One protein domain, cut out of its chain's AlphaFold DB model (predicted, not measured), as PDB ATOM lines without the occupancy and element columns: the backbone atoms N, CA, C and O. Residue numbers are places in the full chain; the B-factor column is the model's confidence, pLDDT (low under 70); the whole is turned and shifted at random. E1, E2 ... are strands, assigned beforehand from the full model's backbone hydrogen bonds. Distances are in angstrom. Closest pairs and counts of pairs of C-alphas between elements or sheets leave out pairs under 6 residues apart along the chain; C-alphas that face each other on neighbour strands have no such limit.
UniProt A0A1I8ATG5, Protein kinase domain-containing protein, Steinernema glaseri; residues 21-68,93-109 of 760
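This is residues 21 to 68 and 93 to 109 of the 760 residues of the protein "Protein kinase domain-containing protein" of Steinernema glaseri (UniProt A0A1I8ATG5). One strongly twisted sheet of five strands is folded back on itself, with E3 as the hinge between two leaves, E1 with E2 and E5 with E4, that face each other in part. E3 runs through the middle of the sheet, and the long axis reaches from the E2 to E3 turn to the stretch after E3. The 65 printed residues hold five named strands, E1 to E5 along the chain, and no named helix: all strand, antiparallel, in the order E1 E2 E3 E5 E4. The whole is compact, with a radius of gyration of the C-alphas of 11.5 A, yet elongated, spanning 39 by 21 by 20 A.

E3, residues 53 to 63, is 29.4 A long and bends by 58 degrees at residue 56. E2, residues 42 to 50, 24.0 A, bends by 53 degrees at residue 45. E1, residues 27 to 37, 20.3 A, begins at C-alpha 27 (-16.421, 35.936, -36.960) and bends by 93 degrees at residue 31. E5, residues 102 to 108, 19.4 A, ends at C-alpha 108 (-21.899, 24.495, -34.320). E4, residues 93 to 99, is 17.4 A long.

E2 and E3 form a hairpin, with N 46 and O 57 2.9 A apart, within hydrogen-bond range. E1 and E2, also a hairpin, have N 28 and O 47 at 2.9 A; E1 to E2 to E3 is a meander, each strand the antiparallel neighbour of the one before. On E3's other side, N 60 and O 105 of E5 are 3.0 A apart. In the hairpin E4 and E5, N 97 and O 104 are at 2.9 A. E1 and E4 are apart.

The C-alphas of His 52 and Gln 67, the two farthest apart, are 39.0 A from each other. Residues 69 to 92 are not printed, a gap of 20.1 A between C-alphas 68 and 93. The links printed whole are tight. Residues 38 to 40 and 64 to 68 have pLDDT under 70.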
ATOM      1  N   GLN A  21     -14.942  40.971 -29.654       83.38
ATOM      2  CA  GLN A  21     -13.604  40.722 -30.193       83.38
ATOM      3  C   GLN A  21     -13.726  40.050 -31.566       83.38
ATOM      4  O   GLN A  21     -13.996  38.850 -31.651       83.38
ATOM      5  N   MET A  22     -13.503  40.819 -32.634       88.44
ATOM      6  CA  MET A  22     -13.426  40.296 -34.003       88.44
ATOM      7  C   MET A  22     -12.202  39.382 -34.165       88.44
ATOM      8  O   MET A  22     -11.072  39.763 -33.839       88.44
ATOM      9  N   LEU A  23     -12.421  38.177 -34.691       89.62
ATOM     10  CA  LEU A  23     -11.370  37.243 -35.099       89.62
ATOM     11  C   LEU A  23     -11.032  37.437 -36.584       89.62
ATOM     12  O   LEU A  23      -9.852  37.568 -36.912       89.62
ATOM     13  N   THR A  24     -12.077  37.535 -37.411       90.75
ATOM     14  CA  THR A  24     -12.115  37.963 -38.824       90.75
ATOM     15  C   THR A  24     -13.282  38.947 -39.005       90.75
ATOM     16  O   THR A  24     -14.007  39.197 -38.043       90.75
ATOM     17  N   ASP A  25     -13.513  39.486 -40.205       89.56
ATOM     18  CA  ASP A  25     -14.625  40.423 -40.470       89.56
ATOM     19  C   ASP A  25     -16.026  39.791 -40.298       89.56
ATOM     20  O   ASP A  25     -17.007  40.474 -39.979       89.56
ATOM     21  N   ASP A  26     -16.101  38.464 -40.438       92.69
ATOM     22  CA  ASP A  26     -17.332  37.681 -40.297       92.69
ATOM     23  C   ASP A  26     -17.476  36.963 -38.953       92.69
ATOM     24  O   ASP A  26     -18.601  36.638 -38.574       92.69
ATOM     25  N   VAL A  27     -16.386  36.710 -38.215       95.19
ATOM     26  CA  VAL A  27     -16.421  35.936 -36.960       95.19
ATOM     27  C   VAL A  27     -16.021  36.788 -35.759       95.19
ATOM     28  O   VAL A  27     -14.896  37.277 -35.668       95.19
ATOM     29  N   ALA A  28     -16.925  36.880 -34.783       94.25
ATOM     30  CA  ALA A  28     -16.765  37.648 -33.554       94.25
ATOM     31  C   ALA A  28     -17.003  36.792 -32.300       94.25
ATOM     32  O   ALA A  28     -17.944  35.998 -32.243       94.25
ATOM     33  N   LEU A  29     -16.196  37.001 -31.260       92.69
ATOM     34  CA  LEU A  29     -16.447  36.488 -29.910       92.69
ATOM     35  C   LEU A  29     -17.453  37.395 -29.183       92.69
ATOM     36  O   LEU A  29     -17.289  38.618 -29.153       92.69
ATOM     37  N   GLU A  30     -18.468  36.804 -28.548       91.81
ATOM     38  CA  GLU A  30     -19.392  37.556 -27.691       91.81
ATOM     39  C   GLU A  30     -18.702  37.922 -26.352       91.81
ATOM     40  O   GLU A  30     -18.028  37.068 -25.762       91.81
ATOM     41  N   PRO A  31     -18.850  39.153 -25.818       83.50
ATOM     42  CA  PRO A  31     -18.234  39.544 -24.548       83.50
ATOM     43  C   PRO A  31     -18.672  38.655 -23.377       83.50
ATOM     44  O   PRO A  31     -19.841  38.296 -23.264       83.50
ATOM     45  N   ASN A  32     -17.735  38.318 -22.484       81.25
ATOM     46  CA  ASN A  32     -17.952  37.497 -21.275       81.25
ATOM     47  C   ASN A  32     -18.560  36.090 -21.505       81.25
ATOM     48  O   ASN A  32     -18.916  35.409 -20.547       81.25
ATOM     49  N   SER A  33     -18.630  35.615 -22.748       88.62
ATOM     50  CA  SER A  33     -19.445  34.464 -23.162       88.62
ATOM     51  C   SER A  33     -18.780  33.080 -23.035       88.62
ATOM     52  O   SER A  33     -18.979  32.199 -23.875       88.62
ATOM     53  N   VAL A  34     -17.953  32.860 -22.010       91.81
ATOM     54  CA  VAL A  34     -17.265  31.567 -21.833       91.81
ATOM     55  C   VAL A  34     -18.291  30.458 -21.577       91.81
ATOM     56  O   VAL A  34     -18.919  30.425 -20.524       91.81
ATOM     57  N   LEU A  35     -18.424  29.541 -22.537       89.19
ATOM     58  CA  LEU A  35     -19.297  28.367 -22.470       89.19
ATOM     59  C   LEU A  35     -18.651  27.225 -21.676       89.19
ATOM     60  O   LEU A  35     -19.347  26.460 -21.019       89.19
ATOM     61  N   GLY A  36     -17.319  27.112 -21.719       84.44
ATOM     62  CA  GLY A  36     -16.584  26.069 -21.006       84.44
ATOM     63  C   GLY A  36     -15.078  26.316 -20.952       84.44
ATOM     64  O   GLY A  36     -14.518  27.066 -21.754       84.44
ATOM     65  N   ARG A  37     -14.405  25.676 -19.990       81.44
ATOM     66  CA  ARG A  37     -12.943  25.701 -19.821       81.44
ATOM     67  C   ARG A  37     -12.445  24.271 -19.618       81.44
ATOM     68  O   ARG A  37     -12.710  23.684 -18.575       81.44
ATOM     69  N   GLY A  38     -11.749  23.726 -20.612       68.38
ATOM     70  CA  GLY A  38     -10.998  22.478 -20.483       68.38
ATOM     71  C   GLY A  38      -9.565  22.731 -20.003       68.38
ATOM     72  O   GLY A  38      -9.173  23.873 -19.767       68.38
ATOM     73  N   GLY A  39      -8.762  21.669 -19.899       64.62
ATOM     74  CA  GLY A  39      -7.341  21.785 -19.534       64.62
ATOM     75  C   GLY A  39      -6.475  22.469 -20.602       64.62
ATOM     76  O   GLY A  39      -5.515  23.151 -20.258       64.62
ATOM     77  N   PHE A  40      -6.843  22.324 -21.881       67.56
ATOM     78  CA  PHE A  40      -6.040  22.756 -23.038       67.56
ATOM     79  C   PHE A  40      -6.721  23.833 -23.901       67.56
ATOM     80  O   PHE A  40      -6.058  24.533 -24.665       67.56
ATOM     81  N   ALA A  41      -8.043  23.998 -23.771       84.19
ATOM     82  CA  ALA A  41      -8.845  24.902 -24.592       84.19
ATOM     83  C   ALA A  41      -9.939  25.614 -23.781       84.19
ATOM     84  O   ALA A  41     -10.468  25.076 -22.805       84.19
ATOM     85  N   ILE A  42     -10.325  26.812 -24.225       89.25
ATOM     86  CA  ILE A  42     -11.479  27.557 -23.703       89.25
ATOM     87  C   ILE A  42     -12.509  27.688 -24.825       89.25
ATOM     88  O   ILE A  42     -12.156  28.058 -25.944       89.25
ATOM     89  N   VAL A  43     -13.774  27.397 -24.526       93.25
ATOM     90  CA  VAL A  43     -14.886  27.523 -25.474       93.25
ATOM     91  C   VAL A  43     -15.679  28.786 -25.155       93.25
ATOM     92  O   VAL A  43     -16.101  28.996 -24.018       93.25
ATOM     93  N   PHE A  44     -15.888  29.620 -26.165       95.44
ATOM     94  CA  PHE A  44     -16.650  30.868 -26.099       95.44
ATOM     95  C   PHE A  44     -17.903  30.775 -26.971       95.44
ATOM     96  O   PHE A  44     -17.958  29.960 -27.895       95.44
ATOM     97  N   ARG A  45     -18.891  31.639 -26.735       96.44
ATOM     98  CA  ARG A  45     -19.960  31.896 -27.703       96.44
ATOM     99  C   ARG A  45     -19.484  32.946 -28.702       96.44
ATOM    100  O   ARG A  45     -18.685  33.830 -28.384       96.44
ATOM    101  N   GLY A  46     -19.980  32.858 -29.923       96.56
ATOM    102  CA  GLY A  46     -19.657  33.817 -30.963       96.56
ATOM    103  C   GLY A  46     -20.789  34.022 -31.947       96.56
ATOM    104  O   GLY A  46     -21.791  33.295 -31.958       96.56
ATOM    105  N   LYS A  47     -20.579  35.007 -32.811       96.50
ATOM    106  CA  LYS A  47     -21.372  35.245 -34.009       96.50
ATOM    107  C   LYS A  47     -20.515  35.012 -35.241       96.50
ATOM    108  O   LYS A  47     -19.354  35.405 -35.270       96.50
ATOM    109  N   MET A  48     -21.112  34.373 -36.236       96.25
ATOM    110  CA  MET A  48     -20.564  34.203 -37.573       96.25
ATOM    111  C   MET A  48     -21.568  34.793 -38.560       96.25
ATOM    112  O   MET A  48     -22.742  34.411 -38.541       96.25
ATOM    113  N   ARG A  49     -21.136  35.732 -39.399       94.56
ATOM    114  CA  ARG A  49     -21.939  36.221 -40.518       94.56
ATOM    115  C   ARG A  49     -22.100  35.102 -41.545       94.56
ATOM    116  O   ARG A  49     -21.160  34.369 -41.833       94.56
ATOM    117  N   THR A  50     -23.300  34.980 -42.087       91.25
ATOM    118  CA  THR A  50     -23.620  34.171 -43.262       91.25
ATOM    119  C   THR A  50     -24.514  34.988 -44.192       91.25
ATOM    120  O   THR A  50     -25.014  36.050 -43.813       91.25
ATOM    121  N   GLU A  51     -24.764  34.482 -45.398       88.94
ATOM    122  CA  GLU A  51     -25.738  35.053 -46.343       88.94
ATOM    123  C   GLU A  51     -27.153  35.210 -45.739       88.94
ATOM    124  O   GLU A  51     -27.888  36.131 -46.081       88.94
ATOM    125  N   HIS A  52     -27.506  34.361 -44.765       89.00
ATOM    126  CA  HIS A  52     -28.764  34.404 -44.011       89.00
ATOM    127  C   HIS A  52     -28.666  35.197 -42.685       89.00
ATOM    128  O   HIS A  52     -29.538  35.079 -41.823       89.00
ATOM    129  N   GLY A  53     -27.611  35.995 -42.485       90.75
ATOM    130  CA  GLY A  53     -27.423  36.850 -41.307       90.75
ATOM    131  C   GLY A  53     -26.503  36.270 -40.221       90.75
ATOM    132  O   GLY A  53     -25.583  35.506 -40.486       90.75
ATOM    133  N   ALA A  54     -26.682  36.701 -38.968       91.88
ATOM    134  CA  ALA A  54     -25.730  36.435 -37.881       91.88
ATOM    135  C   ALA A  54     -26.005  35.112 -37.130       91.88
ATOM    136  O   ALA A  54     -26.706  35.079 -36.109       91.88
ATOM    137  N   LYS A  55     -25.391  34.022 -37.599       94.81
ATOM    138  CA  LYS A  55     -25.455  32.687 -36.986       94.81
ATOM    139  C   LYS A  55     -24.735  32.657 -35.632       94.81
ATOM    140  O   LYS A  55     -23.688  33.277 -35.457       94.81
ATOM    141  N   THR A  56     -25.286  31.931 -34.658       96.12
ATOM    142  CA  THR A  56     -24.626  31.702 -33.355       96.12
ATOM    143  C   THR A  56     -23.694  30.497 -33.456       96.12
ATOM    144  O   THR A  56     -24.099  29.459 -33.979       96.12
ATOM    145  N   VAL A  57     -22.469  30.629 -32.953       97.25
ATOM    146  CA  VAL A  57     -21.404  29.615 -33.041       97.25
ATOM    147  C   VAL A  57     -20.741  29.381 -31.681       97.25
ATOM    148  O   VAL A  57     -20.790  30.241 -30.798       97.25
ATOM    149  N   ALA A  58     -20.133  28.210 -31.505       97.44
ATOM    150  CA  ALA A  58     -19.246  27.901 -30.388       97.44
ATOM    151  C   ALA A  58     -17.796  27.982 -30.881       97.44
ATOM    152  O   ALA A  58     -17.461  27.394 -31.902       97.44
ATOM    153  N   ILE A  59     -16.928  28.716 -30.189       96.38
ATOM    154  CA  ILE A  59     -15.551  28.959 -30.632       96.38
ATOM    155  C   ILE A  59     -14.586  28.312 -29.637       96.38
ATOM    156  O   ILE A  59     -14.359  28.854 -28.552       96.38
ATOM    157  N   LYS A  60     -14.031  27.143 -29.991       93.75
ATOM    158  CA  LYS A  60     -13.020  26.424 -29.192       93.75
ATOM    159  C   LYS A  60     -11.640  27.004 -29.508       93.75
ATOM    160  O   LYS A  60     -11.166  26.899 -30.637       93.75
ATOM    161  N   ARG A  61     -11.010  27.640 -28.518       90.31
ATOM    162  CA  ARG A  61      -9.733  28.360 -28.640       90.31
ATOM    163  C   ARG A  61      -8.616  27.646 -27.883       90.31
ATOM    164  O   ARG A  61      -8.752  27.415 -26.680       90.31
ATOM    165  N   PHE A  62      -7.495  27.401 -28.558       85.12
ATOM    166  CA  PHE A  62      -6.252  26.859 -27.991       85.12
ATOM    167  C   PHE A  62      -5.014  27.509 -28.637       85.12
ATOM    168  O   PHE A  62      -5.130  28.336 -29.543       85.12
ATOM    169  N   ASN A  63      -3.819  27.188 -28.137       75.75
ATOM    170  CA  ASN A  63      -2.560  27.819 -28.540       75.75
ATOM    171  C   ASN A  63      -1.603  26.786 -29.160       75.75
ATOM    172  O   ASN A  63      -1.223  25.834 -28.488       75.75
ATOM    173  N   LEU A  64      -1.178  27.001 -30.409       67.25
ATOM    174  CA  LEU A  64      -0.225  26.142 -31.128       67.25
ATOM    175  C   LEU A  64       1.199  26.194 -30.556       67.25
ATOM    176  O   LEU A  64       2.019  25.354 -30.905       67.25
ATOM    177  N   VAL A  65       1.499  27.155 -29.677       60.78
ATOM    178  CA  VAL A  65       2.784  27.236 -28.959       60.78
ATOM    179  C   VAL A  65       2.866  26.200 -27.814       60.78
ATOM    180  O   VAL A  65       3.896  26.101 -27.149       60.78
ATOM    181  N   SER A  66       1.813  25.402 -27.566       58.97
ATOM    182  CA  SER A  66       1.922  24.206 -26.717       58.97
ATOM    183  C   SER A  66       2.528  23.019 -27.478       58.97
ATOM    184  O   SER A  66       2.486  22.949 -28.706       58.97
ATOM    185  N   GLN A  67       3.069  22.058 -26.725       51.91
ATOM    186  CA  GLN A  67       3.674  20.825 -27.251       51.91
ATOM    187  C   GLN A  67       2.637  19.876 -27.890       51.91
ATOM    188  O   GLN A  67       2.997  18.926 -28.578       51.91
ATOM    189  N   ASP A  68       1.345  20.161 -27.716       61.56
ATOM    190  CA  ASP A  68       0.208  19.387 -28.225       61.56
ATOM    191  C   ASP A  68      -0.133  19.728 -29.691       61.56
ATOM    192  O   ASP A  68      -1.262  19.525 -30.143       61.56
ATOM    193  N   LEU A  93     -17.908  21.658 -37.892       97.12
ATOM    194  CA  LEU A  93     -16.961  22.762 -38.070       97.12
ATOM    195  C   LEU A  93     -17.437  23.627 -39.245       97.12
ATOM    196  O   LEU A  93     -17.719  23.113 -40.327       97.12
ATOM    197  N   TYR A  94     -17.520  24.940 -39.033       95.88
ATOM    198  CA  TYR A  94     -17.801  25.910 -40.092       95.88
ATOM    199  C   TYR A  94     -16.518  26.503 -40.678       95.88
ATOM    200  O   TYR A  94     -16.419  26.642 -41.891       95.88
ATOM    201  N   THR A  95     -15.537  26.839 -39.835       95.25
ATOM    202  CA  THR A  95     -14.215  27.332 -40.257       95.25
ATOM    203  C   THR A  95     -13.199  27.246 -39.110       95.25
ATOM    204  O   THR A  95     -13.578  27.129 -37.942       95.25
ATOM    205  N   ASP A  96     -11.907  27.313 -39.422       93.94
ATOM    206  CA  ASP A  96     -10.797  27.404 -38.474       93.94
ATOM    207  C   ASP A  96      -9.970  28.674 -38.710       93.94
ATOM    208  O   ASP A  96      -9.577  28.986 -39.830       93.94
ATOM    209  N   ILE A  97      -9.698  29.421 -37.634       93.88
ATOM    210  CA  ILE A  97      -9.001  30.713 -37.687       93.88
ATOM    211  C   ILE A  97      -7.723  30.631 -36.851       93.88
ATOM    212  O   ILE A  97      -7.773  30.628 -35.617       93.88
ATOM    213  N   ASN A  98      -6.569  30.600 -37.519       89.69
ATOM    214  CA  ASN A  98      -5.256  30.723 -36.885       89.69
ATOM    215  C   ASN A  98      -4.798  32.189 -36.905       89.69
ATOM    216  O   ASN A  98      -4.641  32.775 -37.973       89.69
ATOM    217  N   ARG A  99      -4.568  32.784 -35.731       84.06
ATOM    218  CA  ARG A  99      -4.078  34.162 -35.593       84.06
ATOM    219  C   ARG A  99      -3.028  34.233 -34.492       84.06
ATOM    220  O   ARG A  99      -3.310  33.913 -33.341       84.06
ATOM    221  N   ASN A 100      -1.819  34.667 -34.844       83.31
ATOM    222  CA  ASN A 100      -0.679  34.827 -33.929       83.31
ATOM    223  C   ASN A 100      -0.357  33.546 -33.120       83.31
ATOM    224  O   ASN A 100      -0.067  33.617 -31.927       83.31
ATOM    225  N   GLY A 101      -0.467  32.371 -33.751       79.69
ATOM    226  CA  GLY A 101      -0.270  31.064 -33.109       79.69
ATOM    227  C   GLY A 101      -1.462  30.567 -32.280       79.69
ATOM    228  O   GLY A 101      -1.384  29.497 -31.684       79.69
ATOM    229  N   ILE A 102      -2.575  31.302 -32.235       86.44
ATOM    230  CA  ILE A 102      -3.795  30.910 -31.526       86.44
ATOM    231  C   ILE A 102      -4.832  30.441 -32.546       86.44
ATOM    232  O   ILE A 102      -5.264  31.215 -33.403       86.44
ATOM    233  N   VAL A 103      -5.260  29.185 -32.426       89.50
ATOM    234  CA  VAL A 103      -6.297  28.594 -33.276       89.50
ATOM    235  C   VAL A 103      -7.654  28.693 -32.595       89.50
ATOM    236  O   VAL A 103      -7.795  28.468 -31.390       89.50
ATOM    237  N   HIS A 104      -8.652  29.033 -33.402       93.62
ATOM    238  CA  HIS A 104     -10.050  29.154 -33.028       93.62
ATOM    239  C   HIS A 104     -10.861  28.273 -33.979       93.62
ATOM    240  O   HIS A 104     -10.962  28.573 -35.168       93.62
ATOM    241  N   LEU A 105     -11.421  27.182 -33.467       95.38
ATOM    242  CA  LEU A 105     -12.321  26.312 -34.219       95.38
ATOM    243  C   LEU A 105     -13.741  26.857 -34.082       95.38
ATOM    244  O   LEU A 105     -14.267  26.923 -32.968       95.38
ATOM    245  N   VAL A 106     -14.343  27.271 -35.196       97.00
ATOM    246  CA  VAL A 106     -15.695  27.838 -35.244       97.00
ATOM    247  C   VAL A 106     -16.681  26.701 -35.491       97.00
ATOM    248  O   VAL A 106     -16.864  26.240 -36.616       97.00
ATOM    249  N   LEU A 107     -17.275  26.221 -34.407       97.38
ATOM    250  CA  LEU A 107     -18.128  25.041 -34.333       97.38
ATOM    251  C   LEU A 107     -19.614  25.416 -34.240       97.38
ATOM    252  O   LEU A 107     -20.004  26.525 -33.857       97.38
ATOM    253  N   GLU A 108     -20.459  24.441 -34.536       96.38
ATOM    254  CA  GLU A 108     -21.899  24.495 -34.320       96.38
ATOM    255  C   GLU A 108     -22.276  24.723 -32.845       96.38
ATOM    256  O   GLU A 108     -21.850  24.001 -31.941       96.38
ATOM    257  N   TYR A 109     -23.124  25.725 -32.597       96.69
ATOM    258  CA  TYR A 109     -23.638  26.015 -31.261       96.69
ATOM    259  C   TYR A 109     -24.838  25.125 -30.916       96.69
ATOM    260  O   TYR A 109     -25.939  25.288 -31.449       96.69
TER     261      TYR A 109